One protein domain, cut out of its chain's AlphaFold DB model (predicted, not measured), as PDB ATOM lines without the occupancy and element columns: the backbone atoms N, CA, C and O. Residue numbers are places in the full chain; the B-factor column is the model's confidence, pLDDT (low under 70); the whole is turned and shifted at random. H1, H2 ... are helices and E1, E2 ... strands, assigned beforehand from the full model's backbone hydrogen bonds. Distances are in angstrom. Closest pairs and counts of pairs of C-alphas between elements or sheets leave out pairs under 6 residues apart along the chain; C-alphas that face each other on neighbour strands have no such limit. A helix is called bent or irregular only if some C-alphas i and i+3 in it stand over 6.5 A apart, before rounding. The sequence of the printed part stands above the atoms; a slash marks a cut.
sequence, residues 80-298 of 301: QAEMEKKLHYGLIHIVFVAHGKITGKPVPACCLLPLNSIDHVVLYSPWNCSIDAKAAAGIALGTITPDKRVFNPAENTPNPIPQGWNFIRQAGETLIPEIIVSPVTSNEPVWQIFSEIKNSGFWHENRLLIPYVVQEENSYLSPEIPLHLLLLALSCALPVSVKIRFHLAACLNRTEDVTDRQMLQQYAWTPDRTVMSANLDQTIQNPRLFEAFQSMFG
ATOM      1  N   GLN A  80      33.436  49.992  18.742       80.69
ATOM      2  CA  GLN A  80      32.149  50.658  18.998       80.69
ATOM      3  C   GLN A  80      32.289  51.897  19.889       80.69
ATOM      4  O   GLN A  80      31.885  52.986  19.484       80.69
ATOM      5  N   ALA A  81      32.946  51.764  21.044       80.75
ATOM      6  CA  ALA A  81      33.150  52.888  21.956       80.75
ATOM      7  C   ALA A  81      34.004  54.010  21.337       80.75
ATOM      8  O   ALA A  81      33.803  55.185  21.639       80.75
ATOM      9  N   GLU A  82      34.968  53.674  20.476       82.31
ATOM     10  CA  GLU A  82      35.792  54.668  19.783       82.31
ATOM     11  C   GLU A  82      35.022  55.352  18.644       82.31
ATOM     12  O   GLU A  82      35.115  56.567  18.492       82.31
ATOM     13  N   MET A  83      34.211  54.602  17.893       83.50
ATOM     14  CA  MET A  83      33.330  55.129  16.850       83.50
ATOM     15  C   MET A  83      32.326  56.127  17.436       83.50
ATOM     16  O   MET A  83      32.191  57.234  16.921       83.50
ATOM     17  N   GLU A  84      31.681  55.788  18.551       82.62
ATOM     18  CA  GLU A  84      30.766  56.700  19.248       82.62
ATOM     19  C   GLU A  84      31.491  57.945  19.772       82.62
ATOM     20  O   GLU A  84      31.008  59.064  19.598       82.62
ATOM     21  N   LYS A  85      32.693  57.777  20.341       82.06
ATOM     22  CA  LYS A  85      33.536  58.900  20.774       82.06
ATOM     23  C   LYS A  85      34.014  59.775  19.632       82.06
ATOM     24  O   LYS A  85      34.365  60.906  19.912       82.06
ATOM     25  N   LYS A  86      34.114  59.273  18.403       78.31
ATOM     26  CA  LYS A  86      34.540  60.049  17.229       78.31
ATOM     27  C   LYS A  86      33.363  60.636  16.455       78.31
ATOM     28  O   LYS A  86      33.581  61.370  15.495       78.31
ATOM     29  N   LEU A  87      32.129  60.387  16.893       69.62
ATOM     30  CA  LEU A  87      30.929  60.892  16.233       69.62
ATOM     31  C   LEU A  87      30.873  62.429  16.194       69.62
ATOM     32  O   LEU A  87      30.316  62.992  15.254       69.62
ATOM     33  N   HIS A  88      31.491  63.134  17.152       65.69
ATOM     34  CA  HIS A  88      31.574  64.603  17.111       65.69
ATOM     35  C   HIS A  88      32.442  65.129  15.964       65.69
ATOM     36  O   HIS A  88      32.278  66.280  15.570       65.69
ATOM     37  N   TYR A  89      33.324  64.299  15.397       63.34
ATOM     38  CA  TYR A  89      34.083  64.632  14.191       63.34
ATOM     39  C   TYR A  89      33.287  64.389  12.895       63.34
ATOM     40  O   TYR A  89      33.788  64.666  11.804       63.34
ATOM     41  N   GLY A  90      32.048  63.894  12.993       77.94
ATOM     42  CA  GLY A  90      31.146  63.683  11.866       77.94
ATOM     43  C   GLY A  90      31.172  62.255  11.316       77.94
ATOM     44  O   GLY A  90      30.838  61.299  12.011       77.94
ATOM     45  N   LEU A  91      31.473  62.125  10.021       86.62
ATOM     46  CA  LEU A  91      31.359  60.882   9.250       86.62
ATOM     47  C   LEU A  91      32.559  59.955   9.493       86.62
ATOM     48  O   LEU A  91      33.705  60.358   9.296       86.62
ATOM     49  N   ILE A  92      32.296  58.695   9.844       91.00
ATOM     50  CA  ILE A  92      33.346  57.677   9.991       91.00
ATOM     51  C   ILE A  92      33.611  57.020   8.639       91.00
ATOM     52  O   ILE A  92      32.697  56.586   7.947       91.00
ATOM     53  N   HIS A  93      34.872  56.905   8.261       93.19
ATOM     54  CA  HIS A  93      35.291  56.225   7.048       93.19
ATOM     55  C   HIS A  93      35.748  54.810   7.396       93.19
ATOM     56  O   HIS A  93      36.752  54.636   8.079       93.19
ATOM     57  N   ILE A  94      35.043  53.795   6.909       93.75
ATOM     58  CA  ILE A  94      35.484  52.403   7.022       93.75
ATOM     59  C   ILE A  94      36.164  52.031   5.716       93.75
ATOM     60  O   ILE A  94      35.532  52.066   4.663       93.75
ATOM     61  N   VAL A  95      37.446  51.686   5.782       94.69
ATOM     62  CA  VAL A  95      38.194  51.151   4.648       94.69
ATOM     63  C   VAL A  95      38.290  49.645   4.800       94.69
ATOM     64  O   VAL A  95      39.001  49.150   5.668       94.69
ATOM     65  N   PHE A  96      37.576  48.919   3.950       94.69
ATOM     66  CA  PHE A  96      37.592  47.466   3.931       94.69
ATOM     67  C   PHE A  96      38.592  46.975   2.885       94.69
ATOM     68  O   PHE A  96      38.463  47.300   1.703       94.69
ATOM     69  N   VAL A  97      39.594  46.219   3.330       94.50
ATOM     70  CA  VAL A  97      40.654  45.670   2.476       94.50
ATOM     71  C   VAL A  97      40.403  44.185   2.296       94.50
ATOM     72  O   VAL A  97      40.395  43.448   3.277       94.50
ATOM     73  N   ALA A  98      40.199  43.741   1.063       95.00
ATOM     74  CA  ALA A  98      39.882  42.350   0.767       95.00
ATOM     75  C   ALA A  98      40.341  41.972  -0.641       95.00
ATOM     76  O   ALA A  98      40.609  42.836  -1.479       95.00
ATOM     77  N   HIS A  99      40.396  40.670  -0.912       95.06
ATOM     78  CA  HIS A  99      40.370  40.202  -2.290       95.06
ATOM     79  C   HIS A  99      38.987  40.471  -2.868       95.06
ATOM     80  O   HIS A  99      37.996  40.542  -2.136       95.06
ATOM     81  N   GLY A 100      38.912  40.638  -4.183       95.81
ATOM     82  CA  GLY A 100      37.649  40.945  -4.831       95.81
ATOM     83  C   GLY A 100      37.593  40.519  -6.285       95.81
ATOM     84  O   GLY A 100      38.611  40.406  -6.976       95.81
ATOM     85  N   LYS A 101      36.365  40.282  -6.731       95.12
ATOM     86  CA  LYS A 101      35.995  40.002  -8.117       95.12
ATOM     87  C   LYS A 101      34.556  40.440  -8.362       95.12
ATOM     88  O   LYS A 101      33.799  40.672  -7.417       95.12
ATOM     89  N   ILE A 102      34.180  40.527  -9.629       94.44
ATOM     90  CA  ILE A 102      32.789  40.718 -10.044       94.44
ATOM     91  C   ILE A 102      32.280  39.477 -10.777       94.44
ATOM     92  O   ILE A 102      33.057  38.844 -11.491       94.44
ATOM     93  N   THR A 103      30.997  39.150 -10.608       92.81
ATOM     94  CA  THR A 103      30.331  38.018 -11.275       92.81
ATOM     95  C   THR A 103      29.240  38.483 -12.233       92.81
ATOM     96  O   THR A 103      28.789  39.633 -12.186       92.81
ATOM     97  N   GLY A 104      28.797  37.593 -13.124       88.19
ATOM     98  CA  GLY A 104      27.745  37.868 -14.100       88.19
ATOM     99  C   GLY A 104      26.353  37.995 -13.479       88.19
ATOM    100  O   GLY A 104      25.393  38.309 -14.186       88.19
ATOM    101  N   LYS A 105      26.207  37.776 -12.166       89.62
ATOM    102  CA  LYS A 105      24.934  37.941 -11.465       89.62
ATOM    103  C   LYS A 105      24.601  39.433 -11.325       89.62
ATOM    104  O   LYS A 105      25.345  40.158 -10.669       89.62
ATOM    105  N   PRO A 106      23.483  39.915 -11.896       88.25
ATOM    106  CA  PRO A 106      23.094  41.309 -11.756       88.25
ATOM    107  C   PRO A 106      22.518  41.579 -10.362       88.25
ATOM    108  O   PRO A 106      21.668  40.833  -9.872       88.25
ATOM    109  N   VAL A 107      22.942  42.679  -9.742       88.69
ATOM    110  CA  VAL A 107      22.445  43.161  -8.449       88.69
ATOM    111  C   VAL A 107      22.073  44.642  -8.576       88.69
ATOM    112  O   VAL A 107      22.851  45.409  -9.140       88.69
ATOM    113  N   PRO A 108      20.913  45.087  -8.065       89.88
ATOM    114  CA  PRO A 108      20.579  46.508  -8.014       89.88
ATOM    115  C   PRO A 108      21.593  47.289  -7.169       89.88
ATOM    116  O   PRO A 108      21.895  46.899  -6.040       89.88
ATOM    117  N   ALA A 109      22.093  48.418  -7.666       89.69
ATOM    118  CA  ALA A 109      23.101  49.203  -6.955       89.69
ATOM    119  C   ALA A 109      22.634  49.694  -5.577       89.69
ATOM    120  O   ALA A 109      23.437  49.771  -4.646       89.69
ATOM    121  N   CYS A 110      21.336  49.962  -5.405       88.56
ATOM    122  CA  CYS A 110      20.747  50.320  -4.115       88.56
ATOM    123  C   CYS A 110      20.940  49.246  -3.030       88.56
ATOM    124  O   CYS A 110      20.917  49.588  -1.848       88.56
ATOM    125  N   CYS A 111      21.217  47.986  -3.387       89.31
ATOM    126  CA  CYS A 111      21.560  46.934  -2.426       89.31
ATOM    127  C   CYS A 111      22.904  47.174  -1.717       89.31
ATOM    128  O   CYS A 111      23.131  46.616  -0.647       89.31
ATOM    129  N   LEU A 112      23.781  48.026  -2.262       91.94
ATOM    130  CA  LEU A 112      25.003  48.468  -1.580       91.94
ATOM    131  C   LEU A 112      24.735  49.588  -0.552       91.94
ATOM    132  O   LEU A 112      25.626  49.954   0.203       91.94
ATOM    133  N   LEU A 113      23.518  50.131  -0.474       90.56
ATOM    134  CA  LEU A 113      23.112  51.115   0.540       90.56
ATOM    135  C   LEU A 113      21.869  50.615   1.292       90.56
ATOM    136  O   LEU A 113      20.806  51.234   1.208       90.56
ATOM    137  N   PRO A 114      21.970  49.479   2.006       83.00
ATOM    138  CA  PRO A 114      20.796  48.786   2.525       83.00
ATOM    139  C   PRO A 114      20.071  49.561   3.634       83.00
ATOM    140  O   PRO A 114      18.850  49.453   3.741       83.00
ATOM    141  N   LEU A 115      20.796  50.351   4.439       85.62
ATOM    142  CA  LEU A 115      20.259  51.182   5.522       85.62
ATOM    143  C   LEU A 115      20.897  52.584   5.518       85.62
ATOM    144  O   LEU A 115      21.984  52.796   4.984       85.62
ATOM    145  N   ASN A 116      20.232  53.545   6.168       85.19
ATOM    146  CA  ASN A 116      20.669  54.949   6.238       85.19
ATOM    147  C   ASN A 116      21.938  55.185   7.083       85.19
ATOM    148  O   ASN A 116      22.475  56.293   7.062       85.19
ATOM    149  N   SER A 117      22.411  54.173   7.819       87.38
ATOM    150  CA  SER A 117      23.696  54.210   8.527       87.38
ATOM    151  C   SER A 117      24.886  54.242   7.562       87.38
ATOM    152  O   SER A 117      25.947  54.751   7.917       87.38
ATOM    153  N   ILE A 118      24.710  53.784   6.316       91.50
ATOM    154  CA  ILE A 118      25.706  53.914   5.249       91.50
ATOM    155  C   ILE A 118      25.354  55.129   4.383       91.50
ATOM    156  O   ILE A 118      24.417  55.112   3.582       91.50
ATOM    157  N   ASP A 119      26.124  56.207   4.543       91.19
ATOM    158  CA  ASP A 119      26.004  57.434   3.746       91.19
ATOM    159  C   ASP A 119      26.329  57.147   2.280       91.19
ATOM    160  O   ASP A 119      25.563  57.484   1.369       91.19
ATOM    161  N   HIS A 120      27.469  56.490   2.068       92.62
ATOM    162  CA  HIS A 120      28.023  56.262   0.752       92.62
ATOM    163  C   HIS A 120      28.942  55.039   0.724       92.62
ATOM    164  O   HIS A 120      29.641  54.756   1.700       92.62
ATOM    165  N   VAL A 121      28.978  54.362  -0.421       94.56
ATOM    166  CA  VAL A 121      29.936  53.298  -0.738       94.56
ATOM    167  C   VAL A 121      30.805  53.806  -1.878       94.56
ATOM    168  O   VAL A 121      30.285  54.251  -2.895       94.56
ATOM    169  N   VAL A 122      32.120  53.775  -1.695       94.56
ATOM    170  CA  VAL A 122      33.099  54.227  -2.683       94.56
ATOM    171  C   VAL A 122      33.807  53.009  -3.259       94.56
ATOM    172  O   VAL A 122      34.571  52.345  -2.551       94.56
ATOM    173  N   LEU A 123      33.577  52.735  -4.543       93.81
ATOM    174  CA  LEU A 123      34.305  51.704  -5.286       93.81
ATOM    175  C   LEU A 123      35.377  52.381  -6.136       93.81
ATOM    176  O   LEU A 123      35.073  53.114  -7.073       93.81
ATOM    177  N   TYR A 124      36.642  52.201  -5.773       93.38
ATOM    178  CA  TYR A 124      37.733  52.893  -6.460       93.38
ATOM    179  C   TYR A 124      38.052  52.263  -7.805       93.38
ATOM    180  O   TYR A 124      38.268  52.994  -8.766       93.38
ATOM    181  N   SER A 125      38.070  50.936  -7.883       91.94
ATOM    182  CA  SER A 125      38.364  50.237  -9.128       91.94
ATOM    183  C   SER A 125      37.174  50.336 -10.096       91.94
ATOM    184  O   SER A 125      36.034  50.137  -9.669       91.94
ATOM    185  N   PRO A 126      37.386  50.663 -11.382       91.62
ATOM    186  CA  PRO A 126      36.411  50.380 -12.432       91.62
ATOM    187  C   PRO A 126      36.108  48.878 -12.524       91.62
ATOM    188  O   PRO A 126      36.824  48.044 -11.964       91.62
ATOM    189  N   TRP A 127      35.071  48.512 -13.272       91.94
ATOM    190  CA  TRP A 127      34.826  47.104 -13.557       91.94
ATOM    191  C   TRP A 127      35.939  46.503 -14.421       91.94
ATOM    192  O   TRP A 127      36.398  47.140 -15.368       91.94
ATOM    193  N   ASN A 128      36.316  45.255 -14.129       92.31
ATOM    194  CA  ASN A 128      37.408  44.527 -14.780       92.31
ATOM    195  C   ASN A 128      38.788  45.176 -14.596       92.31
ATOM    196  O   ASN A 128      39.620  45.180 -15.503       92.31
ATOM    197  N   CYS A 129      39.026  45.730 -13.407       93.00
ATOM    198  CA  CYS A 129      40.276  46.393 -13.073       93.00
ATOM    199  C   CYS A 129      40.857  45.856 -11.759       93.00
ATOM    200  O   CYS A 129      40.160  45.745 -10.740       93.00
ATOM    201  N   SER A 130      42.151  45.542 -11.780       95.19
ATOM    202  CA  SER A 130      42.932  45.245 -10.577       95.19
ATOM    203  C   SER A 130      43.422  46.539  -9.935       95.19
ATOM    204  O   SER A 130      43.594  47.536 -10.625       95.19
ATOM    205  N   ILE A 131      43.686  46.529  -8.632       95.94
ATOM    206  CA  ILE A 131      44.362  47.642  -7.954       95.94
ATOM    207  C   ILE A 131      45.769  47.202  -7.567       95.94
ATOM    208  O   ILE A 131      45.972  46.025  -7.285       95.94
ATOM    209  N   ASP A 132      46.721  48.130  -7.536       94.81
ATOM    210  CA  ASP A 132      48.051  47.861  -6.993       94.81
ATOM    211  C   ASP A 132      48.193  48.307  -5.527       94.81
ATOM    212  O   ASP A 132      47.291  48.890  -4.912       94.81
ATOM    213  N   ALA A 133      49.374  48.061  -4.960       93.19
ATOM    214  CA  ALA A 133      49.695  48.446  -3.591       93.19
ATOM    215  C   ALA A 133      49.611  49.960  -3.339       93.19
ATOM    216  O   ALA A 133      49.242  50.383  -2.241       93.19
ATOM    217  N   LYS A 134      49.936  50.795  -4.339       93.00
ATOM    218  CA  LYS A 134      49.868  52.257  -4.207       93.00
ATOM    219  C   LYS A 134      48.420  52.718  -4.146       93.00
ATOM    220  O   LYS A 134      48.078  53.542  -3.300       93.00
ATOM    221  N   ALA A 135      47.558  52.166  -4.996       94.62
ATOM    222  CA  ALA A 135      46.128  52.405  -4.939       94.62
ATOM    223  C   ALA A 135      45.546  51.961  -3.590       94.62
ATOM    224  O   ALA A 135      44.886  52.761  -2.930       94.62
ATOM    225  N   ALA A 136      45.835  50.737  -3.136       94.25
ATOM    226  CA  ALA A 136      45.353  50.233  -1.849       94.25
ATOM    227  C   ALA A 136      45.786  51.128  -0.671       94.25
ATOM    228  O   ALA A 136      44.951  51.532   0.143       94.25
ATOM    229  N   ALA A 137      47.061  51.527  -0.630       91.50
ATOM    230  CA  ALA A 137      47.574  52.457   0.372       91.50
ATOM    231  C   ALA A 137      46.908  53.833   0.291       91.50
ATOM    232  O   ALA A 137      46.517  54.392   1.315       91.50
ATOM    233  N   GLY A 138      46.716  54.361  -0.916       91.94
ATOM    234  CA  GLY A 138      46.033  55.630  -1.123       91.94
ATOM    235  C   GLY A 138      44.586  55.623  -0.627       91.94
ATOM    236  O   GLY A 138      44.123  56.606  -0.046       91.94
ATOM    237  N   ILE A 139      43.876  54.507  -0.812       93.81
ATOM    238  CA  ILE A 139      42.503  54.314  -0.319       93.81
ATOM    239  C   ILE A 139      42.492  54.253   1.211       93.81
ATOM    240  O   ILE A 139      41.700  54.956   1.846       93.81
ATOM    241  N   ALA A 140      43.384  53.449   1.798       90.69
ATOM    242  CA  ALA A 140      43.519  53.285   3.244       90.69
ATOM    243  C   ALA A 140      43.825  54.609   3.953       90.69
ATOM    244  O   ALA A 140      43.153  54.966   4.921       90.69
ATOM    245  N   LEU A 141      44.780  55.371   3.419       87.88
ATOM    246  CA  LEU A 141      45.194  56.661   3.968       87.88
ATOM    247  C   LEU A 141      44.230  57.799   3.606       87.88
ATOM    248  O   LEU A 141      44.263  58.861   4.221       87.88
ATOM    249  N   GLY A 142      43.353  57.598   2.619       90.12
ATOM    250  CA  GLY A 142      42.471  58.646   2.115       90.12
ATOM    251  C   GLY A 142      43.174  59.719   1.291       90.12
ATOM    252  O   GLY A 142      42.618  60.803   1.128       90.12
ATOM    253  N   THR A 143      44.372  59.435   0.783       89.50
ATOM    254  CA  THR A 143      45.159  60.364  -0.040       89.50
ATOM    255  C   THR A 143      44.735  60.354  -1.505       89.50
ATOM    256  O   THR A 143      45.090  61.272  -2.246       89.50
ATOM    257  N   ILE A 144      43.932  59.367  -1.924       90.12
ATOM    258  CA  ILE A 144      43.344  59.334  -3.265       90.12
ATOM    259  C   ILE A 144      41.826  59.432  -3.237       90.12
ATOM    260  O   ILE A 144      41.126  58.836  -2.410       90.12
ATOM    261  N   THR A 145      41.319  60.153  -4.224       89.62
ATOM    262  CA  THR A 145      39.913  60.177  -4.605       89.62
ATOM    263  C   THR A 145      39.733  59.449  -5.938       89.62
ATOM    264  O   THR A 145      40.700  59.269  -6.685       89.62
ATOM    265  N   PRO A 146      38.511  59.003  -6.264       88.19
ATOM    266  CA  PRO A 146      38.244  58.312  -7.522       88.19
ATOM    267  C   PRO A 146      38.606  59.102  -8.803       88.19
ATOM    268  O   PRO A 146      38.780  58.517  -9.863       88.19
ATOM    269  N   ASP A 147      38.767  60.417  -8.760       84.88
ATOM    270  CA  ASP A 147      39.250  61.237  -9.883       84.88
ATOM    271  C   ASP A 147      40.786  61.270 -10.024       84.88
ATOM    272  O   ASP A 147      41.289  61.599 -11.092       84.88
ATOM    273  N   LYS A 148      41.544  60.875  -8.990       85.56
ATOM    274  CA  LYS A 148      43.022  60.947  -8.950       85.56
ATOM    275  C   LYS A 148      43.729  59.621  -9.246       85.56
ATOM    276  O   LYS A 148      44.892  59.434  -8.886       85.56
ATOM    277  N   ARG A 149      43.023  58.669  -9.852       90.06
ATOM    278  CA  ARG A 149      43.583  57.363 -10.218       90.06
ATOM    279  C   ARG A 149      44.430  57.479 -11.475       90.06
ATOM    280  O   ARG A 149      44.119  58.264 -12.366       90.06
ATOM    281  N   VAL A 150      45.439  56.627 -11.564       92.31
ATOM    282  CA  VAL A 150      46.189  56.390 -12.799       92.31
ATOM    283  C   VAL A 150      46.011  54.935 -13.216       92.31
ATOM    284  O   VAL A 150      45.757  54.078 -12.370       92.31
ATOM    285  N   PHE A 151      46.120  54.655 -14.510       93.25
ATOM    286  CA  PHE A 151      45.908  53.322 -15.069       93.25
ATOM    287  C   PHE A 151      47.170  52.835 -15.774       93.25
ATOM    288  O   PHE A 151      47.920  53.633 -16.336       93.25
ATOM    289  N   ASN A 152      47.408  51.530 -15.711       91.12
ATOM    290  CA  ASN A 152      48.466  50.846 -16.434       91.12
ATOM    291  C   ASN A 152      47.868  49.655 -17.205       91.12
ATOM    292  O   ASN A 152      47.284  48.768 -16.570       91.12
ATOM    293  N   PRO A 153      48.015  49.603 -18.538       89.56
ATOM    294  CA  PRO A 153      48.538  50.666 -19.406       89.56
ATOM    295  C   PRO A 153      47.736  51.980 -19.337       89.56
ATOM    296  O   PRO A 153      46.555  51.977 -18.990       89.56
ATOM    297  N   ALA A 154      48.373  53.117 -19.629       87.56
ATOM    298  CA  ALA A 154      47.750  54.442 -19.489       87.56
ATOM    299  C   ALA A 154      46.583  54.647 -20.469       87.56
ATOM    300  O   ALA A 154      45.588  55.303 -20.147       87.56
ATOM    301  N   GLU A 155      46.676  54.032 -21.645       87.31
ATOM    302  CA  GLU A 155      45.632  53.973 -22.662       87.31
ATOM    303  C   GLU A 155      44.362  53.250 -22.191       87.31
ATOM    304  O   GLU A 155      43.291  53.491 -22.742       87.31
ATOM    305  N   ASN A 156      44.444  52.440 -21.129       87.38
ATOM    306  CA  ASN A 156      43.294  51.748 -20.549       87.38
ATOM    307  C   ASN A 156      42.505  52.621 -19.563       87.38
ATOM    308  O   ASN A 156      41.649  52.115 -18.833       87.38
ATOM    309  N   THR A 157      42.775  53.929 -19.526       85.62
ATOM    310  CA  THR A 157      41.972  54.875 -18.748       85.62
ATOM    311  C   THR A 157      40.501  54.774 -19.182       85.62
ATOM    312  O   THR A 157      40.203  55.000 -20.357       85.62
ATOM    313  N   PRO A 158      39.563  54.460 -18.265       81.69
ATOM    314  CA  PRO A 158      38.155  54.329 -18.615       81.69
ATOM    315  C   PRO A 158      37.604  55.626 -19.217       81.69
ATOM    316  O   PRO A 158      37.648  56.678 -18.576       81.69
ATOM    317  N   ASN A 159      37.058  55.555 -20.432       72.88
ATOM    318  CA  ASN A 159      36.473  56.698 -21.130       72.88
ATOM    319  C   ASN A 159      35.329  56.230 -22.060       72.88
ATOM    320  O   ASN A 159      35.577  55.374 -22.911       72.88
ATOM    321  N   PRO A 160      34.093  56.761 -21.943       70.88
ATOM    322  CA  PRO A 160      33.659  57.800 -21.008       70.88
ATOM    323  C   PRO A 160      33.444  57.280 -19.584       70.88
ATOM    324  O   PRO A 160      32.972  56.165 -19.370       70.88
ATOM    325  N   ILE A 161      33.741  58.131 -18.601       79.50
ATOM    326  CA  ILE A 161      33.276  57.948 -17.225       79.50
ATOM    327  C   ILE A 161      31.817  58.430 -17.181       79.50
ATOM    328  O   ILE A 161      31.574  59.600 -17.487       79.50
ATOM    329  N   PRO A 162      30.836  57.575 -16.828       76.88
ATOM    330  CA  PRO A 162      29.439  57.993 -16.743       76.88
ATOM    331  C   PRO A 162      29.245  59.193 -15.806       76.88
ATOM    332  O   PRO A 162      29.917  59.318 -14.780       76.88
ATOM    333  N   GLN A 163      28.291  60.075 -16.111       76.25
ATOM    334  CA  GLN A 163      27.909  61.123 -15.164       76.25
ATOM    335  C   GLN A 163      27.369  60.476 -13.881       76.25
ATOM    336  O   GLN A 163      26.559  59.554 -13.942       76.25
ATOM    337  N   GLY A 164      27.828  60.939 -12.716       75.94
ATOM    338  CA  GLY A 164      27.462  60.307 -11.445       75.94
ATOM    339  C   GLY A 164      28.166  58.965 -11.202       75.94
ATOM    340  O   GLY A 164      27.756  58.203 -10.326       75.94
ATOM    341  N   TRP A 165      29.243  58.668 -11.938       77.88
ATOM    342  CA  TRP A 165      30.100  57.520 -11.665       77.88
ATOM    343  C   TRP A 165      30.547  57.521 -10.196       77.88
ATOM    344  O   TRP A 165      31.002  58.539  -9.671       77.88
ATOM    345  N   ASN A 166      30.392  56.374  -9.530       82.62
ATOM    346  CA  ASN A 166      30.635  56.197  -8.095       82.62
ATOM    347  C   ASN A 166      29.636  56.886  -7.148       82.62
ATOM    348  O   ASN A 166      29.882  56.912  -5.954       82.62
ATOM    349  N   PHE A 167      28.488  57.381  -7.624       86.75
ATOM    350  CA  PHE A 167      27.395  57.856  -6.766       86.75
ATOM    351  C   PHE A 167      26.293  56.798  -6.660       86.75
ATOM    352  O   PHE A 167      25.224  56.914  -7.261       86.75
ATOM    353  N   ILE A 168      26.535  55.748  -5.867       85.50
ATOM    354  CA  ILE A 168      25.635  54.580  -5.759       85.50
ATOM    355  C   ILE A 168      24.195  54.980  -5.398       85.50
ATOM    356  O   ILE A 168      23.242  54.408  -5.922       85.50
ATOM    357  N   ARG A 169      24.021  56.012  -4.564       85.75
ATOM    358  CA  ARG A 169      22.695  56.517  -4.181       85.75
ATOM    359  C   ARG A 169      21.893  57.051  -5.371       85.75
ATOM    360  O   ARG A 169      20.686  56.850  -5.410       85.75
ATOM    361  N   GLN A 170      22.548  57.721  -6.321       86.94
ATOM    362  CA  GLN A 170      21.886  58.270  -7.511       86.94
ATOM    363  C   GLN A 170      21.499  57.178  -8.506       86.94
ATOM    364  O   GLN A 170      20.535  57.334  -9.245       86.94
ATOM    365  N   ALA A 171      22.229  56.068  -8.506       85.12
ATOM    366  CA  ALA A 171      21.978  54.998  -9.449       85.12
ATOM    367  C   ALA A 171      20.746  54.143  -9.136       85.12
ATOM    368  O   ALA A 171      20.235  53.468 -10.031       85.12
ATOM    369  N   GLY A 172      20.262  54.172  -7.889       86.81
ATOM    370  CA  GLY A 172      19.013  53.525  -7.496       86.81
ATOM    371  C   GLY A 172      18.973  52.044  -7.878       86.81
ATOM    372  O   GLY A 172      19.795  51.253  -7.425       86.81
ATOM    373  N   GLU A 173      18.004  51.667  -8.709       88.19
ATOM    374  CA  GLU A 173      17.765  50.276  -9.120       88.19
ATOM    375  C   GLU A 173      18.569  49.836 -10.352       88.19
ATOM    376  O   GLU A 173      18.359  48.735 -10.861       88.19
ATOM    377  N   THR A 174      19.499  50.667 -10.834       87.44
ATOM    378  CA  THR A 174      20.386  50.283 -11.937       87.44
ATOM    379  C   THR A 174      21.155  49.018 -11.566       87.44
ATOM    380  O   THR A 174      21.672  48.893 -10.453       87.44
ATOM    381  N   LEU A 175      21.198  48.062 -12.493       88.19
ATOM    382  CA  LEU A 175      21.868  46.789 -12.280       88.19
ATOM    383  C   LEU A 175      23.377  46.959 -12.448       88.19
ATOM    384  O   LEU A 175      23.848  47.575 -13.403       88.19
ATOM    385  N   ILE A 176      24.120  46.372 -11.519       89.69
ATOM    386  CA  ILE A 176      25.574  46.255 -11.549       89.69
ATOM    387  C   ILE A 176      25.970  44.782 -11.411       89.69
ATOM    388  O   ILE A 176      25.181  43.986 -10.892       89.69
ATOM    389  N   PRO A 177      27.178  44.396 -11.848       91.50
ATOM    390  CA  PRO A 177      27.748  43.100 -11.503       91.50
ATOM    391  C   PRO A 177      27.787  42.891  -9.982       91.50
ATOM    392  O   PRO A 177      28.083  43.819  -9.221       91.50
ATOM    393  N   GLU A 178      27.507  41.674  -9.520       93.12
ATOM    394  CA  GLU A 178      27.668  41.321  -8.112       93.12
ATOM    395  C   GLU A 178      29.153  41.359  -7.750       93.12
ATOM    396  O   GLU A 178      29.977  40.687  -8.364       93.12
ATOM    397  N   ILE A 179      29.492  42.144  -6.730       95.56
ATOM    398  CA  ILE A 179      30.844  42.185  -6.177       95.56
ATOM    399  C   ILE A 179      30.942  41.109  -5.108       95.56
ATOM    400  O   ILE A 179      30.168  41.116  -4.147       95.56
ATOM    401  N   ILE A 180      31.919  40.228  -5.254       95.69
ATOM    402  CA  ILE A 180      32.264  39.206  -4.278       95.69
ATOM    403  C   ILE A 180      33.594  39.595  -3.641       95.69
ATOM    404  O   ILE A 180      34.557  39.873  -4.356       95.69
ATOM    405  N   VAL A 181      33.650  39.605  -2.310       95.25
ATOM    406  CA  VAL A 181      34.891  39.795  -1.554       95.25
ATOM    407  C   VAL A 181      35.317  38.493  -0.894       95.25
ATOM    408  O   VAL A 181      34.483  37.750  -0.382       95.25
ATOM    409  N   SER A 182      36.614  38.223  -0.876       91.88
ATOM    410  CA  SER A 182      37.184  37.063  -0.194       91.88
ATOM    411  C   SER A 182      38.295  37.491   0.765       91.88
ATOM    412  O   SER A 182      38.899  38.558   0.592       91.88
ATOM    413  N   PRO A 183      38.522  36.719   1.837       90.75
ATOM    414  CA  PRO A 183      39.503  37.092   2.834       90.75
ATOM    415  C   PRO A 183      40.913  36.749   2.388       90.75
ATOM    416  O   PRO A 183      41.128  35.844   1.587       90.75
ATOM    417  N   VAL A 184      41.865  37.423   3.018       89.38
ATOM    418  CA  VAL A 184      43.239  36.949   3.110       89.38
ATOM    419  C   VAL A 184      43.265  35.726   4.028       89.38
ATOM    420  O   VAL A 184      42.803  35.774   5.175       89.38
ATOM    421  N   THR A 185      43.802  34.629   3.513       86.06
ATOM    422  CA  THR A 185      43.895  33.318   4.166       86.06
ATOM    423  C   THR A 185      45.259  33.110   4.820       86.06
ATOM    424  O   THR A 185      46.236  33.738   4.424       86.06
ATOM    425  N   SER A 186      45.357  32.212   5.807       84.62
ATOM    426  CA  SER A 186      46.605  31.945   6.554       84.62
ATOM    427  C   SER A 186      47.769  31.444   5.693       84.62
ATOM    428  O   SER A 186      48.919  31.518   6.114       84.62
ATOM    429  N   ASN A 187      47.482  30.979   4.476       83.44
ATOM    430  CA  ASN A 187      48.483  30.540   3.507       83.44
ATOM    431  C   ASN A 187      49.145  31.703   2.754       83.44
ATOM    432  O   ASN A 187      50.115  31.493   2.028       83.44
ATOM    433  N   GLU A 188      48.620  32.921   2.882       86.44
ATOM    434  CA  GLU A 188      49.153  34.095   2.201       86.44
ATOM    435  C   GLU A 188      50.171  34.824   3.089       86.44
ATOM    436  O   GLU A 188      49.876  35.091   4.256       86.44
ATOM    437  N   PRO A 189      51.337  35.240   2.553       85.75
ATOM    438  CA  PRO A 189      52.372  35.920   3.342       85.75
ATOM    439  C   PRO A 189      51.874  37.179   4.070       85.75
ATOM    440  O   PRO A 189      52.344  37.517   5.155       85.75
ATOM    441  N   VAL A 190      50.877  37.858   3.497       89.62
ATOM    442  CA  VAL A 190      50.281  39.080   4.049       89.62
ATOM    443  C   VAL A 190      49.395  38.844   5.280       89.62
ATOM    444  O   VAL A 190      49.155  39.770   6.062       89.62
ATOM    445  N   TRP A 191      48.936  37.611   5.504       89.25
ATOM    446  CA  TRP A 191      47.972  37.282   6.556       89.25
ATOM    447  C   TRP A 191      48.433  37.695   7.950       89.25
ATOM    448  O   TRP A 191      47.654  38.266   8.717       89.25
ATOM    449  N   GLN A 192      49.705  37.452   8.274       85.69
ATOM    450  CA  GLN A 192      50.247  37.781   9.588       85.69
ATOM    451  C   GLN A 192      50.250  39.296   9.818       85.69
ATOM    452  O   GLN A 192      49.807  39.765  10.866       85.69
ATOM    453  N   ILE A 193      50.667  40.074   8.814       87.25
ATOM    454  CA  ILE A 193      50.736  41.534   8.928       87.25
ATOM    455  C   ILE A 193      49.335  42.118   9.138       87.25
ATOM    456  O   ILE A 193      49.134  42.944  10.030       87.25
ATOM    457  N   PHE A 194      48.340  41.658   8.375       87.81
ATOM    458  CA  PHE A 194      46.964  42.110   8.571       87.81
ATOM    459  C   PHE A 194      46.331  41.610   9.867       87.81
ATOM    460  O   PHE A 194      45.532  42.338  10.454       87.81
ATOM    461  N   SER A 195      46.698  40.424  10.351       84.00
ATOM    462  CA  SER A 195      46.238  39.925  11.652       84.00
ATOM    463  C   SER A 195      46.718  40.806  12.805       84.00
ATOM    464  O   SER A 195      45.963  41.048  13.745       84.00
ATOM    465  N   GLU A 196      47.937  41.340  12.714       83.06
ATOM    466  CA  GLU A 196      48.473  42.288  13.693       83.06
ATOM    467  C   GLU A 196      47.820  43.676  13.575       83.06
ATOM    468  O   GLU A 196      47.443  44.286  14.576       83.06
ATOM    469  N   ILE A 197      47.633  44.158  12.344       80.81
ATOM    470  CA  ILE A 197      47.041  45.469  12.032       80.81
ATOM    471  C   ILE A 197      45.548  45.533  12.347       80.81
ATOM    472  O   ILE A 197      45.037  46.586  12.720       80.81
ATOM    473  N   LYS A 198      44.828  44.415  12.251       76.31
ATOM    474  CA  LYS A 198      43.382  44.359  12.486       76.31
ATOM    475  C   LYS A 198      42.957  44.935  13.840       76.31
ATOM    476  O   LYS A 198      41.813  45.362  13.942       76.31
ATOM    477  N   ASN A 199      43.838  44.957  14.845       70.12
ATOM    478  CA  ASN A 199      43.557  45.462  16.194       70.12
ATOM    479  C   ASN A 199      44.113  46.872  16.462       70.12
ATOM    480  O   ASN A 199      44.035  47.350  17.591       70.12
ATOM    481  N   SER A 200      44.700  47.541  15.466       70.75
ATOM    482  CA  SER A 200      45.363  48.834  15.667       70.75
ATOM    483  C   SER A 200      44.412  50.037  15.677       70.75
ATOM    484  O   SER A 200      44.871  51.158  15.876       70.75
ATOM    485  N   GLY A 201      43.106  49.835  15.464       73.31
ATOM    486  CA  GLY A 201      42.110  50.907  15.519       73.31
ATOM    487  C   GLY A 201      42.140  51.869  14.346       73.31
ATOM    488  O   GLY A 201      42.300  51.464  13.194       73.31
ATOM    489  N   PHE A 202      41.885  53.145  14.629       75.50
ATOM    490  CA  PHE A 202      41.819  54.190  13.614       75.50
ATOM    491  C   PHE A 202      43.214  54.533  13.086       75.50
ATOM    492  O   PHE A 202      44.119  54.885  13.838       75.50
ATOM    493  N   TRP A 203      43.363  54.473  11.766       73.62
ATOM    494  CA  TRP A 203      44.628  54.705  11.062       73.62
ATOM    495  C   TRP A 203      44.867  56.179  10.732       73.62
ATOM    496  O   TRP A 203      46.001  56.619  10.581       73.62
ATOM    497  N   HIS A 204      43.786  56.943  10.624       72.25
ATOM    498  CA  HIS A 204      43.771  58.395  10.473       72.25
ATOM    499  C   HIS A 204      42.533  58.916  11.214       72.25
ATOM    500  O   HIS A 204      41.607  58.139  11.433       72.25
ATOM    501  N   GLU A 205      42.488  60.202  11.581       73.81
ATOM    502  CA  GLU A 205      41.509  60.816  12.505       73.81
ATOM    503  C   GLU A 205      40.102  60.182  12.512       73.81
ATOM    504  O   GLU A 205      39.636  59.802  13.586       73.81
ATOM    505  N   ASN A 206      39.480  59.973  11.340       85.94
ATOM    506  CA  ASN A 206      38.156  59.349  11.189       85.94
ATOM    507  C   ASN A 206      38.134  58.104  10.275       85.94
ATOM    508  O   ASN A 206      37.068  57.726   9.795       85.94
ATOM    509  N   ARG A 207      39.285  57.479   9.988       89.31
ATOM    510  CA  ARG A 207      39.406  56.291   9.121       89.31
ATOM    511  C   ARG A 207      39.740  55.035   9.917       89.31
ATOM    512  O   ARG A 207      40.828  54.925  10.479       89.31
ATOM    513  N   LEU A 208      38.829  54.071   9.888       90.31
ATOM    514  CA  LEU A 208      39.002  52.733  10.434       90.31
ATOM    515  C   LEU A 208      39.346  51.764   9.297       90.31
ATOM    516  O   LEU A 208      38.545  51.573   8.382       90.31
ATOM    517  N   LEU A 209      40.537  51.169   9.347       90.44
ATOM    518  CA  LEU A 209      40.974  50.156   8.387       90.44
ATOM    519  C   LEU A 209      40.570  48.771   8.887       90.44
ATOM    520  O   LEU A 209      40.860  48.416  10.027       90.44
ATOM    521  N   ILE A 210      39.941  47.978   8.026       90.00
ATOM    522  CA  ILE A 210      39.477  46.629   8.346       90.00
ATOM    523  C   ILE A 210      39.967  45.676   7.263       90.00
ATOM    524  O   ILE A 210      39.348  45.571   6.200       90.00
ATOM    525  N   PRO A 211      41.084  44.981   7.514       90.75
ATOM    526  CA  PRO A 211      41.497  43.866   6.683       90.75
ATOM    527  C   PRO A 211      40.520  42.697   6.824       90.75
ATOM    528  O   PRO A 211      40.224  42.255   7.939       90.75
ATOM    529  N   TYR A 212      40.046  42.161   5.702       90.12
ATOM    530  CA  TYR A 212      39.260  40.940   5.693       90.12
ATOM    531  C   TYR A 212      40.193  39.745   5.852       90.12
ATOM    532  O   TYR A 212      40.723  39.208   4.885       90.12
ATOM    533  N   VAL A 213      40.408  39.349   7.099       86.88
ATOM    534  CA  VAL A 213      41.251  38.210   7.459       86.88
ATOM    535  C   VAL A 213      40.404  37.174   8.176       86.88
ATOM    536  O   VAL A 213      39.615  37.517   9.066       86.88
ATOM    537  N   VAL A 214      40.586  35.906   7.812       76.75
ATOM    538  CA  VAL A 214      39.972  34.783   8.522       76.75
ATOM    539  C   VAL A 214      41.040  34.000   9.271       76.75
ATOM    540  O   VAL A 214      42.106  33.702   8.740       76.75
ATOM    541  N   GLN A 215      40.754  33.700  10.538       70.44
ATOM    542  CA  GLN A 215      41.592  32.827  11.356       70.44
ATOM    543  C   GLN A 215      41.442  31.379  10.895       70.44
ATOM    544  O   GLN A 215      40.343  30.956  10.545       70.44
ATOM    545  N   GLU A 216      42.537  30.625  10.926       66.62
ATOM    546  CA  GLU A 216      42.622  29.244  10.432       66.62
ATOM    547  C   GLU A 216      41.532  28.327  11.020       66.62
ATOM    548  O   GLU A 216      40.874  27.576  10.296       66.62
ATOM    549  N   GLU A 217      41.239  28.508  12.309       65.19
ATOM    550  CA  GLU A 217      40.200  27.810  13.083       65.19
ATOM    551  C   GLU A 217      38.768  28.055  12.571       65.19
ATOM    552  O   GLU A 217      37.850  27.309  12.904       65.19
ATOM    553  N   ASN A 218      38.571  29.089  11.748       64.44
ATOM    554  CA  ASN A 218      37.292  29.503  11.170       64.44
ATOM    555  C   ASN A 218      37.303  29.448   9.631       64.44
ATOM    556  O   ASN A 218      36.432  30.028   8.985       64.44
ATOM    557  N   SER A 219      38.267  28.751   9.023       59.34
ATOM    558  CA  SER A 219      38.415  28.644   7.560       59.34
ATOM    559  C   SER A 219      37.187  28.054   6.850       59.34
ATOM    560  O   SER A 219      36.864  28.456   5.737       59.34
ATOM    561  N   TYR A 220      36.425  27.173   7.503       60.47
ATOM    562  CA  TYR A 220      35.159  26.642   6.974       60.47
ATOM    563  C   TYR A 220      34.001  27.663   6.997       60.47
ATOM    564  O   TYR A 220      32.980  27.459   6.344       60.47
ATOM    565  N   LEU A 221      34.159  28.768   7.734       59.38
ATOM    566  CA  LEU A 221      33.237  29.910   7.804       59.38
ATOM    567  C   LEU A 221      33.680  31.057   6.893       59.38
ATOM    568  O   LEU A 221      33.189  32.174   7.036       59.38
ATOM    569  N   SER A 222      34.612  30.783   5.980       60.72
ATOM    570  CA  SER A 222      35.285  31.757   5.127       60.72
ATOM    571  C   SER A 222      34.761  31.766   3.683       60.72
ATOM    572  O   SER A 222      35.582  31.723   2.760       60.72
ATOM    573  N   PRO A 223      33.438  31.766   3.418       69.50
ATOM    574  CA  PRO A 223      32.995  31.851   2.047       69.50
ATOM    575  C   PRO A 223      33.329  33.240   1.522       69.50
ATOM    576  O   PRO A 223      33.318  34.233   2.249       69.50
ATOM    577  N   GLU A 224      33.591  33.300   0.229       86.81
ATOM    578  CA  GLU A 224      33.494  34.559  -0.478       86.81
ATOM    579  C   GLU A 224      32.101  35.167  -0.212       86.81
ATOM    580  O   GLU A 224      31.082  34.472  -0.259       86.81
ATOM    581  N   ILE A 225      32.055  36.456   0.118       88.50
ATOM    582  CA  ILE A 225      30.839  37.136   0.563       88.50
ATOM    583  C   ILE A 225      30.417  38.136  -0.508       88.50
ATOM    584  O   ILE A 225      31.215  38.996  -0.891       88.50
ATOM    585  N   PRO A 226      29.151  38.115  -0.955       92.44
ATOM    586  CA  PRO A 226      28.618  39.217  -1.737       92.44
ATOM    587  C   PRO A 226      28.665  40.533  -0.954       92.44
ATOM    588  O   PRO A 226      28.161  40.632   0.164       92.44
ATOM    589  N   LEU A 227      29.232  41.583  -1.546       94.25
ATOM    590  CA  LEU A 227      29.458  42.863  -0.870       94.25
ATOM    591  C   LEU A 227      28.162  43.479  -0.320       94.25
ATOM    592  O   LEU A 227      28.169  44.086   0.745       94.25
ATOM    593  N   HIS A 228      27.031  43.307  -1.004       90.75
ATOM    594  CA  HIS A 228      25.743  43.805  -0.512       90.75
ATOM    595  C   HIS A 228      25.302  43.109   0.793       90.75
ATOM    596  O   HIS A 228      24.785  43.771   1.692       90.75
ATOM    597  N   LEU A 229      25.575  41.806   0.948       88.12
ATOM    598  CA  LEU A 229      25.353  41.072   2.202       88.12
ATOM    599  C   LEU A 229      26.285  41.566   3.307       88.12
ATOM    600  O   LEU A 229      25.852  41.758   4.442       88.12
ATOM    601  N   LEU A 230      27.547  41.816   2.958       90.31
ATOM    602  CA  LEU A 230      28.553  42.365   3.860       90.31
ATOM    603  C   LEU A 230      28.128  43.738   4.412       90.31
ATOM    604  O   LEU A 230      28.157  43.961   5.620       90.31
ATOM    605  N   LEU A 231      27.704  44.648   3.533       92.44
ATOM    606  CA  LEU A 231      27.273  46.006   3.884       92.44
ATOM    607  C   LEU A 231      25.979  46.007   4.693       92.44
ATOM    608  O   LEU A 231      25.794  46.833   5.591       92.44
ATOM    609  N   LEU A 232      25.092  45.058   4.418       88.12
ATOM    610  CA  LEU A 232      23.908  44.874   5.231       88.12
ATOM    611  C   LEU A 232      24.267  44.390   6.640       88.12
ATOM    612  O   LEU A 232      23.805  44.976   7.620       88.12
ATOM    613  N   ALA A 233      25.106  43.360   6.751       87.25
ATOM    614  CA  ALA A 233      25.574  42.856   8.037       87.25
ATOM    615  C   ALA A 233      26.303  43.945   8.838       87.25
ATOM    616  O   ALA A 233      26.058  44.107  10.033       87.25
ATOM    617  N   LEU A 234      27.130  44.744   8.161       89.19
ATOM    618  CA  LEU A 234      27.773  45.927   8.721       89.19
ATOM    619  C   LEU A 234      26.741  46.908   9.282       89.19
ATOM    620  O   LEU A 234      26.857  47.328  10.427       89.19
ATOM    621  N   SER A 235      25.696  47.219   8.517       87.38
ATOM    622  CA  SER A 235      24.641  48.137   8.958       87.38
ATOM    623  C   SER A 235      23.920  47.660  10.224       87.38
ATOM    624  O   SER A 235      23.437  48.495  10.981       87.38
ATOM    625  N   CYS A 236      23.871  46.345  10.467       83.94
ATOM    626  CA  CYS A 236      23.309  45.756  11.687       83.94
ATOM    627  C   CYS A 236      24.261  45.845  12.889       83.94
ATOM    628  O   CYS A 236      23.805  45.921  14.024       83.94
ATOM    629  N   ALA A 237      25.573  45.775  12.646       84.69
ATOM    630  CA  ALA A 237      26.603  45.760  13.684       84.69
ATOM    631  C   ALA A 237      27.032  47.167  14.147       84.69
ATOM    632  O   ALA A 237      27.722  47.302  15.162       84.69
ATOM    633  N   LEU A 238      26.660  48.211  13.400       84.56
ATOM    634  CA  LEU A 238      26.969  49.600  13.732       84.56
ATOM    635  C   LEU A 238      26.021  50.157  14.805       84.56
ATOM    636  O   LEU A 238      24.823  49.864  14.778       84.56
ATOM    637  N   PRO A 239      26.510  51.036  15.700       78.38
ATOM    638  CA  PRO A 239      25.635  51.816  16.567       78.38
ATOM    639  C   PRO A 239      24.664  52.677  15.746       78.38
ATOM    640  O   PRO A 239      25.045  53.266  14.736       78.38
ATOM    641  N   VAL A 240      23.418  52.809  16.209       74.62
ATOM    642  CA  VAL A 240      22.341  53.523  15.485       74.62
ATOM    643  C   VAL A 240      22.673  54.996  15.210       74.62
ATOM    644  O   VAL A 240      22.216  55.567  14.221       74.62
ATOM    645  N   SER A 241      23.477  55.622  16.068       77.19
ATOM    646  CA  SER A 241      23.905  57.018  15.931       77.19
ATOM    647  C   SER A 241      25.005  57.224  14.885       77.19
ATOM    648  O   SER A 241      25.241  58.359  14.471       77.19
ATOM    649  N   VAL A 242      25.679  56.156  14.448       83.62
ATOM    650  CA  VAL A 242      26.859  56.237  13.587       83.62
ATOM    651  C   VAL A 242      26.455  56.254  12.116       83.62
ATOM    652  O   VAL A 242      25.765  55.364  11.618       83.62
ATOM    653  N   LYS A 243      26.957  57.260  11.394       88.81
ATOM    654  CA  LYS A 243      26.953  57.286   9.929       88.81
ATOM    655  C   LYS A 243      28.343  56.979   9.402       88.81
ATOM    656  O   LYS A 243      29.325  57.561   9.870       88.81
ATOM    657  N   ILE A 244      28.409  56.112   8.397       92.62
ATOM    658  CA  ILE A 244      29.668  55.698   7.785       92.62
ATOM    659  C   ILE A 244      29.737  56.017   6.296       92.62
ATOM    660  O   ILE A 244      28.732  56.000   5.584       92.62
ATOM    661  N   ARG A 245      30.957  56.207   5.804       94.38
ATOM    662  CA  ARG A 245      31.316  56.033   4.401       94.38
ATOM    663  C   ARG A 245      32.172  54.789   4.264       94.38
ATOM    664  O   ARG A 245      33.236  54.697   4.870       94.38
ATOM    665  N   PHE A 246      31.712  53.849   3.459       95.81
ATOM    666  CA  PHE A 246      32.440  52.623   3.187       95.81
ATOM    667  C   PHE A 246      33.343  52.811   1.969       95.81
ATOM    668  O   PHE A 246      32.906  53.309   0.933       95.81
ATOM    669  N   HIS A 247      34.596  52.401   2.081       96.44
ATOM    670  CA  HIS A 247      35.588  52.413   1.017       96.44
ATOM    671  C   HIS A 247      36.046  50.981   0.779       96.44
ATOM    672  O   HIS A 247      36.528  50.336   1.709       96.44
ATOM    673  N   LEU A 248      35.921  50.494  -0.454       97.19
ATOM    674  CA  LEU A 248      36.442  49.181  -0.821       97.19
ATOM    675  C   LEU A 248      37.837  49.318  -1.439       97.19
ATOM    676  O   LEU A 248      37.994  49.973  -2.472       97.19
ATOM    677  N   ALA A 249      38.823  48.664  -0.829       96.50
ATOM    678  CA  ALA A 249      40.134  48.408  -1.412       96.50
ATOM    679  C   ALA A 249      40.211  46.926  -1.806       96.50
ATOM    680  O   ALA A 249      40.544  46.070  -0.987       96.50
ATOM    681  N   ALA A 250      39.842  46.637  -3.053       96.94
ATOM    682  CA  ALA A 250      39.885  45.306  -3.638       96.94
ATOM    683  C   ALA A 250      40.046  45.396  -5.162       96.94
ATOM    684  O   ALA A 250      39.638  46.386  -5.781       96.94
ATOM    685  N   CYS A 251      40.593  44.344  -5.768       95.75
ATOM    686  CA  CYS A 251      40.487  44.134  -7.209       95.75
ATOM    687  C   CYS A 251      39.020  43.882  -7.594       95.75
ATOM    688  O   CYS A 251      38.251  43.355  -6.796       95.75
ATOM    689  N   LEU A 252      38.634  44.239  -8.819       94.25
ATOM    690  CA  LEU A 252      37.295  44.001  -9.373       94.25
ATOM    691  C   LEU A 252      37.401  43.369 -10.764       94.25
ATOM    692  O   LEU A 252      36.726  43.775 -11.712       94.25
ATOM    693  N   ASN A 253      38.291  42.382 -10.880       91.31
ATOM    694  CA  ASN A 253      38.455  41.585 -12.092       91.31
ATOM    695  C   ASN A 253      37.175  40.805 -12.387       91.31
ATOM    696  O   ASN A 253      36.495  40.345 -11.462       91.31
ATOM    697  N   ARG A 254      36.859  40.654 -13.673       88.44
ATOM    698  CA  ARG A 254      35.686  39.892 -14.091       88.44
ATOM    699  C   ARG A 254      35.943  38.392 -14.059       88.44
ATOM    700  O   ARG A 254      37.043  37.941 -14.371       88.44
ATOM    701  N   THR A 255      34.915  37.630 -13.719       84.88
ATOM    702  CA  THR A 255      34.846  36.199 -14.021       84.88
ATOM    703  C   THR A 255      34.346  35.979 -15.454       84.88
ATOM    704  O   THR A 255      33.859  36.905 -16.107       84.88
ATOM    705  N   GLU A 256      34.494  34.758 -15.971       78.69
ATOM    706  CA  GLU A 256      34.183  34.422 -17.373       78.69
ATOM    707  C   GLU A 256      32.704  34.629 -17.756       78.69
ATOM    708  O   GLU A 256      32.380  34.793 -18.928       78.69
ATOM    709  N   ASP A 257      31.801  34.652 -16.778       79.56
ATOM    710  CA  ASP A 257      30.355  34.822 -16.947       79.56
ATOM    711  C   ASP A 257      29.898  36.290 -17.051       79.56
ATOM    712  O   ASP A 257      28.709  36.550 -17.248       79.56
ATOM    713  N   VAL A 258      30.808  37.264 -16.945       77.62
ATOM    714  CA  VAL A 258      30.480  38.694 -17.049       77.62
ATOM    715  C   VAL A 258      30.571  39.168 -18.497       77.62
ATOM    716  O   VAL A 258      31.651  39.251 -19.084       77.62
ATOM    717  N   THR A 259      29.435  39.569 -19.063       76.25
ATOM    718  CA  THR A 259      29.378  40.112 -20.428       76.25
ATOM    719  C   THR A 259      29.707  41.603 -20.469       76.25
ATOM    720  O   THR A 259      29.339  42.357 -19.567       76.25
ATOM    721  N   ASP A 260      30.292  42.073 -21.574       72.06
ATOM    722  CA  ASP A 260      30.593  43.499 -21.776       72.06
ATOM    723  C   ASP A 260      29.339  44.382 -21.627       72.06
ATOM    724  O   ASP A 260      29.401  45.494 -21.111       72.06
ATOM    725  N   ARG A 261      28.153  43.870 -21.982       70.56
ATOM    726  CA  ARG A 261      26.883  44.595 -21.813       70.56
ATOM    727  C   ARG A 261      26.565  44.905 -20.348       70.56
ATOM    728  O   ARG A 261      26.030  45.974 -20.064       70.56
ATOM    729  N   GLN A 262      26.870  43.986 -19.435       68.38
ATOM    730  CA  GLN A 262      26.657  44.183 -17.996       68.38
ATOM    731  C   GLN A 262      27.648  45.199 -17.416       68.38
ATOM    732  O   GLN A 262      27.340  45.886 -16.449       68.38
ATOM    733  N   MET A 263      28.805  45.346 -18.059       70.94
ATOM    734  CA  MET A 263      29.868  46.272 -17.667       70.94
ATOM    735  C   MET A 263      29.581  47.719 -18.070       70.94
ATOM    736  O   MET A 263      30.148  48.639 -17.494       70.94
ATOM    737  N   LEU A 264      28.687  47.935 -19.038       67.75
ATOM    738  CA  LEU A 264      28.326  49.267 -19.536       67.75
ATOM    739  C   LEU A 264      27.315  50.006 -18.640       67.75
ATOM    740  O   LEU A 264      26.969  51.152 -18.925       67.75
ATOM    741  N   GLN A 265      26.811  49.369 -17.581       64.75
ATOM    742  CA  GLN A 265      25.788  49.944 -16.710       64.75
ATOM    743  C   GLN A 265      26.425  50.580 -15.466       64.75
ATOM    744  O   GLN A 265      27.137  49.927 -14.702       64.75
ATOM    745  N   GLN A 266      26.152  51.881 -15.277       68.00
ATOM    746  CA  GLN A 266      26.473  52.736 -14.118       68.00
ATOM    747  C   GLN A 266      27.954  53.011 -13.805       68.00
ATOM    748  O   GLN A 266      28.289  54.113 -13.365       68.00
ATOM    749  N   TYR A 267      28.842  52.046 -14.000       75.56
ATOM    750  CA  TYR A 267      30.261  52.166 -13.686       75.56
ATOM    751  C   TYR A 267      31.106  52.095 -14.956       75.56
ATOM    752  O   TYR A 267      30.738  51.448 -15.929       75.56
ATOM    753  N   ALA A 268      32.238  52.796 -14.955       83.31
ATOM    754  CA  ALA A 268      33.222  52.669 -16.013       83.31
ATOM    755  C   ALA A 268      33.860  51.269 -15.967       83.31
ATOM    756  O   ALA A 268      33.993  50.684 -14.887       83.31
ATOM    757  N   TRP A 269      34.273  50.762 -17.122       87.44
ATOM    758  CA  TRP A 269      34.932  49.467 -17.264       87.44
ATOM    759  C   TRP A 269      36.296  49.635 -17.933       87.44
ATOM    760  O   TRP A 269      36.538  50.643 -18.602       87.44
ATOM    761  N   THR A 270      37.178  48.657 -17.750       89.38
ATOM    762  CA  THR A 270      38.509  48.643 -18.368       89.38
ATOM    763  C   THR A 270      38.766  47.369 -19.171       89.38
ATOM    764  O   THR A 270      38.245  46.305 -18.816       89.38
ATOM    765  N   PRO A 271      39.628  47.433 -20.205       89.44
ATOM    766  CA  PRO A 271      40.156  46.244 -20.865       89.44
ATOM    767  C   PRO A 271      40.803  45.262 -19.881       89.44
ATOM    768  O   PRO A 271      41.232  45.644 -18.787       89.44
ATOM    769  N   ASP A 272      40.913  44.000 -20.290       88.38
ATOM    770  CA  ASP A 272      41.587  42.976 -19.492       88.38
ATOM    771  C   ASP A 272      43.032  43.389 -19.159       88.38
ATOM    772  O   ASP A 272      43.707  44.058 -19.944       88.38
ATOM    773  N   ARG A 273      43.516  42.947 -17.990       89.00
ATOM    774  CA  ARG A 273      44.868  43.234 -17.464       89.00
ATOM    775  C   ARG A 273      45.136  44.713 -17.158       89.00
ATOM    776  O   ARG A 273      46.291  45.106 -17.030       89.00
ATOM    777  N   THR A 274      44.091  45.522 -16.992       92.56
ATOM    778  CA  THR A 274      44.244  46.901 -16.520       92.56
ATOM    779  C   THR A 274      44.465  46.946 -15.014       92.56
ATOM    780  O   THR A 274      43.682  46.386 -14.239       92.56
ATOM    781  N   VAL A 275      45.493  47.680 -14.599       94.75
ATOM    782  CA  VAL A 275      45.828  47.926 -13.196       94.75
ATOM    783  C   VAL A 275      45.625  49.402 -12.870       94.75
ATOM    784  O   VAL A 275      46.183  50.281 -13.520       94.75
ATOM    785  N   MET A 276      44.833  49.680 -11.843       94.81
ATOM    786  CA  MET A 276      44.665  50.991 -11.234       94.81
ATOM    787  C   MET A 276      45.748  51.212 -10.177       94.81
ATOM    788  O   MET A 276      45.931  50.394  -9.276       94.81
ATOM    789  N   SER A 277      46.418  52.355 -10.252       94.44
ATOM    790  CA  SER A 277      47.454  52.784  -9.316       94.44
ATOM    791  C   SER A 277      47.177  54.200  -8.796       94.44
ATOM    792  O   SER A 277      46.160  54.832  -9.114       94.44
ATOM    793  N   ALA A 278      48.084  54.698  -7.962       91.56
ATOM    794  CA  ALA A 278      48.043  56.020  -7.361       91.56
ATOM    795  C   ALA A 278      49.416  56.693  -7.391       91.56
ATOM    796  O   ALA A 278      50.445  56.065  -7.127       91.56
ATOM    797  N   ASN A 279      49.412  58.007  -7.607       87.50
ATOM    798  CA  ASN A 279      50.576  58.846  -7.344       87.50
ATOM    799  C   ASN A 279      50.615  59.164  -5.847       87.50
ATOM    800  O   ASN A 279      49.915  60.060  -5.380       87.50
ATOM    801  N   LEU A 280      51.388  58.387  -5.090       82.50
ATOM    802  CA  LEU A 280      51.649  58.664  -3.681       82.50
ATOM    803  C   LEU A 280      52.887  59.556  -3.568       82.50
ATOM    804  O   LEU A 280      53.968  59.157  -4.008       82.50
ATOM    805  N   ASP A 281      52.738  60.729  -2.955       66.56
ATOM    806  CA  ASP A 281      53.891  61.508  -2.508       66.56
ATOM    807  C   ASP A 281      54.669  60.673  -1.480       66.56
ATOM    808  O   ASP A 281      54.086  60.018  -0.617       66.56
ATOM    809  N   GLN A 282      55.990  60.636  -1.638       54.59
ATOM    810  CA  GLN A 282      56.901  59.534  -1.285       54.59
ATOM    811  C   GLN A 282      56.973  59.100   0.197       54.59
ATOM    812  O   GLN A 282      57.757  58.214   0.535       54.59
ATOM    813  N   THR A 283      56.171  59.657   1.100       58.53
ATOM    814  CA  THR A 283      56.150  59.273   2.515       58.53
ATOM    815  C   THR A 283      54.964  58.371   2.814       58.53
ATOM    816  O   THR A 283      53.922  58.810   3.306       58.53
ATOM    817  N   ILE A 284      55.133  57.077   2.558       66.69
ATOM    818  CA  ILE A 284      54.237  56.074   3.121       66.69
ATOM    819  C   ILE A 284      54.503  56.041   4.623       66.69
ATOM    820  O   ILE A 284      55.497  55.490   5.085       66.69
ATOM    821  N   GLN A 285      53.602  56.663   5.381       67.50
ATOM    822  CA  GLN A 285      53.730  56.843   6.830       67.50
ATOM    823  C   GLN A 285      53.823  55.519   7.605       67.50
ATOM    824  O   GLN A 285      54.276  55.508   8.746       67.50
ATOM    825  N   ASN A 286      53.426  54.399   6.992       77.19
ATOM    826  CA  ASN A 286      53.547  53.070   7.573       77.19
ATOM    827  C   ASN A 286      54.127  52.070   6.552       77.19
ATOM    828  O   ASN A 286      53.372  51.480   5.771       77.19
ATOM    829  N   PRO A 287      55.456  51.860   6.561       84.69
ATOM    830  CA  PRO A 287      56.126  50.931   5.653       84.69
ATOM    831  C   PRO A 287      55.593  49.500   5.753       84.69
ATOM    832  O   PRO A 287      55.455  48.833   4.736       84.69
ATOM    833  N   ARG A 288      55.222  49.054   6.959       86.25
ATOM    834  CA  ARG A 288      54.735  47.692   7.206       86.25
ATOM    835  C   ARG A 288      53.343  47.455   6.621       86.25
ATOM    836  O   ARG A 288      53.080  46.405   6.048       86.25
ATOM    837  N   LEU A 289      52.449  48.440   6.728       85.38
ATOM    838  CA  LEU A 289      51.150  48.371   6.055       85.38
ATOM    839  C   LEU A 289      51.325  48.376   4.530       85.38
ATOM    840  O   LEU A 289      50.608  47.673   3.824       85.38
ATOM    841  N   PHE A 290      52.273  49.153   4.006       89.06
ATOM    842  CA  PHE A 290      52.524  49.145   2.570       89.06
ATOM    843  C   PHE A 290      53.137  47.842   2.076       89.06
ATOM    844  O   PHE A 290      52.710  47.354   1.038       89.06
ATOM    845  N   GLU A 291      54.053  47.241   2.831       89.12
ATOM    846  CA  GLU A 291      54.560  45.894   2.564       89.12
ATOM    847  C   GLU A 291      53.412  44.879   2.504       89.12
ATOM    848  O   GLU A 291      53.354  44.061   1.587       89.12
ATOM    849  N   ALA A 292      52.430  44.990   3.407       90.19
ATOM    850  CA  ALA A 292      51.230  44.164   3.341       90.19
ATOM    851  C   ALA A 292      50.459  44.379   2.029       90.19
ATOM    852  O   ALA A 292      50.121  43.424   1.331       90.19
ATOM    853  N   PHE A 293      50.236  45.634   1.632       92.56
ATOM    854  CA  PHE A 293      49.599  45.930   0.350       92.56
ATOM    855  C   PHE A 293      50.418  45.461  -0.854       92.56
ATOM    856  O   PHE A 293      49.825  45.026  -1.835       92.56
ATOM    857  N   GLN A 294      51.749  45.497  -0.798       91.56
ATOM    858  CA  GLN A 294      52.612  44.934  -1.838       91.56
ATOM    859  C   GLN A 294      52.487  43.418  -1.907       91.56
ATOM    860  O   GLN A 294      52.405  42.870  -2.999       91.56
ATOM    861  N   SER A 295      52.406  42.735  -0.769       90.69
ATOM    862  CA  SER A 295      52.210  41.289  -0.761       90.69
ATOM    863  C   SER A 295      50.819  40.877  -1.255       90.69
ATOM    864  O   SER A 295      50.693  39.787  -1.805       90.69
ATOM    865  N   MET A 296      49.788  41.703  -1.052       91.62
ATOM    866  CA  MET A 296      48.408  41.387  -1.446       91.62
ATOM    867  C   MET A 296      48.060  41.831  -2.872       91.62
ATOM    868  O   MET A 296      47.421  41.094  -3.616       91.62
ATOM    869  N   PHE A 297      48.448  43.051  -3.241       90.88
ATOM    870  CA  PHE A 297      48.068  43.730  -4.485       90.88
ATOM    871  C   PHE A 297      49.266  43.990  -5.405       90.88
ATOM    872  O   PHE A 297      49.145  44.676  -6.419       90.88
ATOM    873  N   GLY A 298      50.455  43.509  -5.047       78.88
ATOM    874  CA  GLY A 298      51.639  43.657  -5.876       78.88
ATOM    875  C   GLY A 298      51.502  42.864  -7.167       78.88
ATOM    876  O   GLY A 298      51.547  41.638  -7.171       78.88
TER     877      GLY A 298
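Overview. This is residues 80 to 298 of the 301 residues of the protein "uncharacterized protein LOC115816706" of Chanos chanos (UniProt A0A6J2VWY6). A strongly twisted five-stranded sheet, E3 E9 E1 E8 E7, runs through the middle of a rounded body, and helix H3 packs both on it and on E10 of a smaller sheet, E4 E10 E5. The antiparallel pair E2 E6 makes a third sheet, H9 packs on H3 and H5, and H6 lies farthest from the mean of the C-alphas. The printed part has 219 residues with nine named helices and ten strands, in the order H1 E1 E2 H2 E3 E4 H3 E5 H4 E6 H5 E7 E8 H6 H7 E9 H8 E10 H9. The class is mixed, helices and strands, as are the directions in the two larger sheets; the whole is compact, radius of gyration of the C-alphas 16.6 A, spanning 44 by 38 by 35 A.

Along the chain. H1, residues 80 to 89, begins at C-alpha 80 (32.149, 50.658, 18.998) and is irregular, with C-alphas 85 and 88 7.1 A apart. Then come E1, 92 to 97; E2, 99 to 108, 21.5 A long, which bends by 93 degrees at 104; H2, 109 to 112; E3, 118 to 123; E4, 127 to 131; H3, 133 to 141; E5, 149 to 152; H4, 168 to 171; E6, 175 to 182, 21.8 A; H5, 191 to 197; E7, 202 to 204; and E8, 207 to 211. H6, 216 to 221, is irregular, with C-alphas 217 and 220 8.0 A apart. H7, 227 to 237, E9, 244 to 249, and H8, 260 to 263, precede E10, 269 to 278, which bends by 119 degrees at 272. H9, 287 to 297, ends at C-alpha 297 (48.068, 43.730, -4.485).

Arrangement. In the largest sheet E3, E9, E1 and E8 are parallel, with N 119 and O 244 2.8 A apart, N 94 and O 245 2.9 A, and N 95 and O 208 2.8 A. E7 and E8 form a hairpin, with N 207 and O 204 2.8 A apart. E8, H6 H7, E9 is a split strand-helix-strand unit, two same-way strands with E1 between them; its crossover is right-handed. H3 is on this sheet, the closest C-alphas being those of Ala 136 and Ala 249, 5.5 A; H1, H4, H5 and H7 only graze it, and H2 only just does, with 5 pairs of C-alphas within 10 A. E10 is parallel to E4, with N 276 and O 130 2.8 A apart, and antiparallel to E5, with N 152 and O 275 2.8 A. H3 is on this sheet too, with Ala 135 and Ser 277 closest, C-alphas 4.6 A apart; H8 only grazes it, as H9 only just does with 5 pairs within 10 A. H9 touches H3 at a steep tilt of 55 degrees, opposite ways, with the C-alphas of Ala 133 and Phe 293 closest at 4.7 A. E2 and E6 have N 101 and O 180 3.0 A apart. Every O i to N i+4 pair is within hydrogen-bond range in H3, H5, H7 and H9, against 4 of 6 in H1 and 0 of 2 in H6, where 2 of 3 O i to N i+3 pairs are; H2, H4 and H8 are too short for an i+4 pair.

Size, cuts and confidence. The C-alphas farthest apart, of Ala 81 and Glu 155, are 46.3 A apart. The printed part has no cut, and its one long link is E5 to H4. Mean pLDDT of the printed part is 85.2; residues 87 to 89, 216 to 223, 262, 264 to 266 and 281 to 285 are under 70.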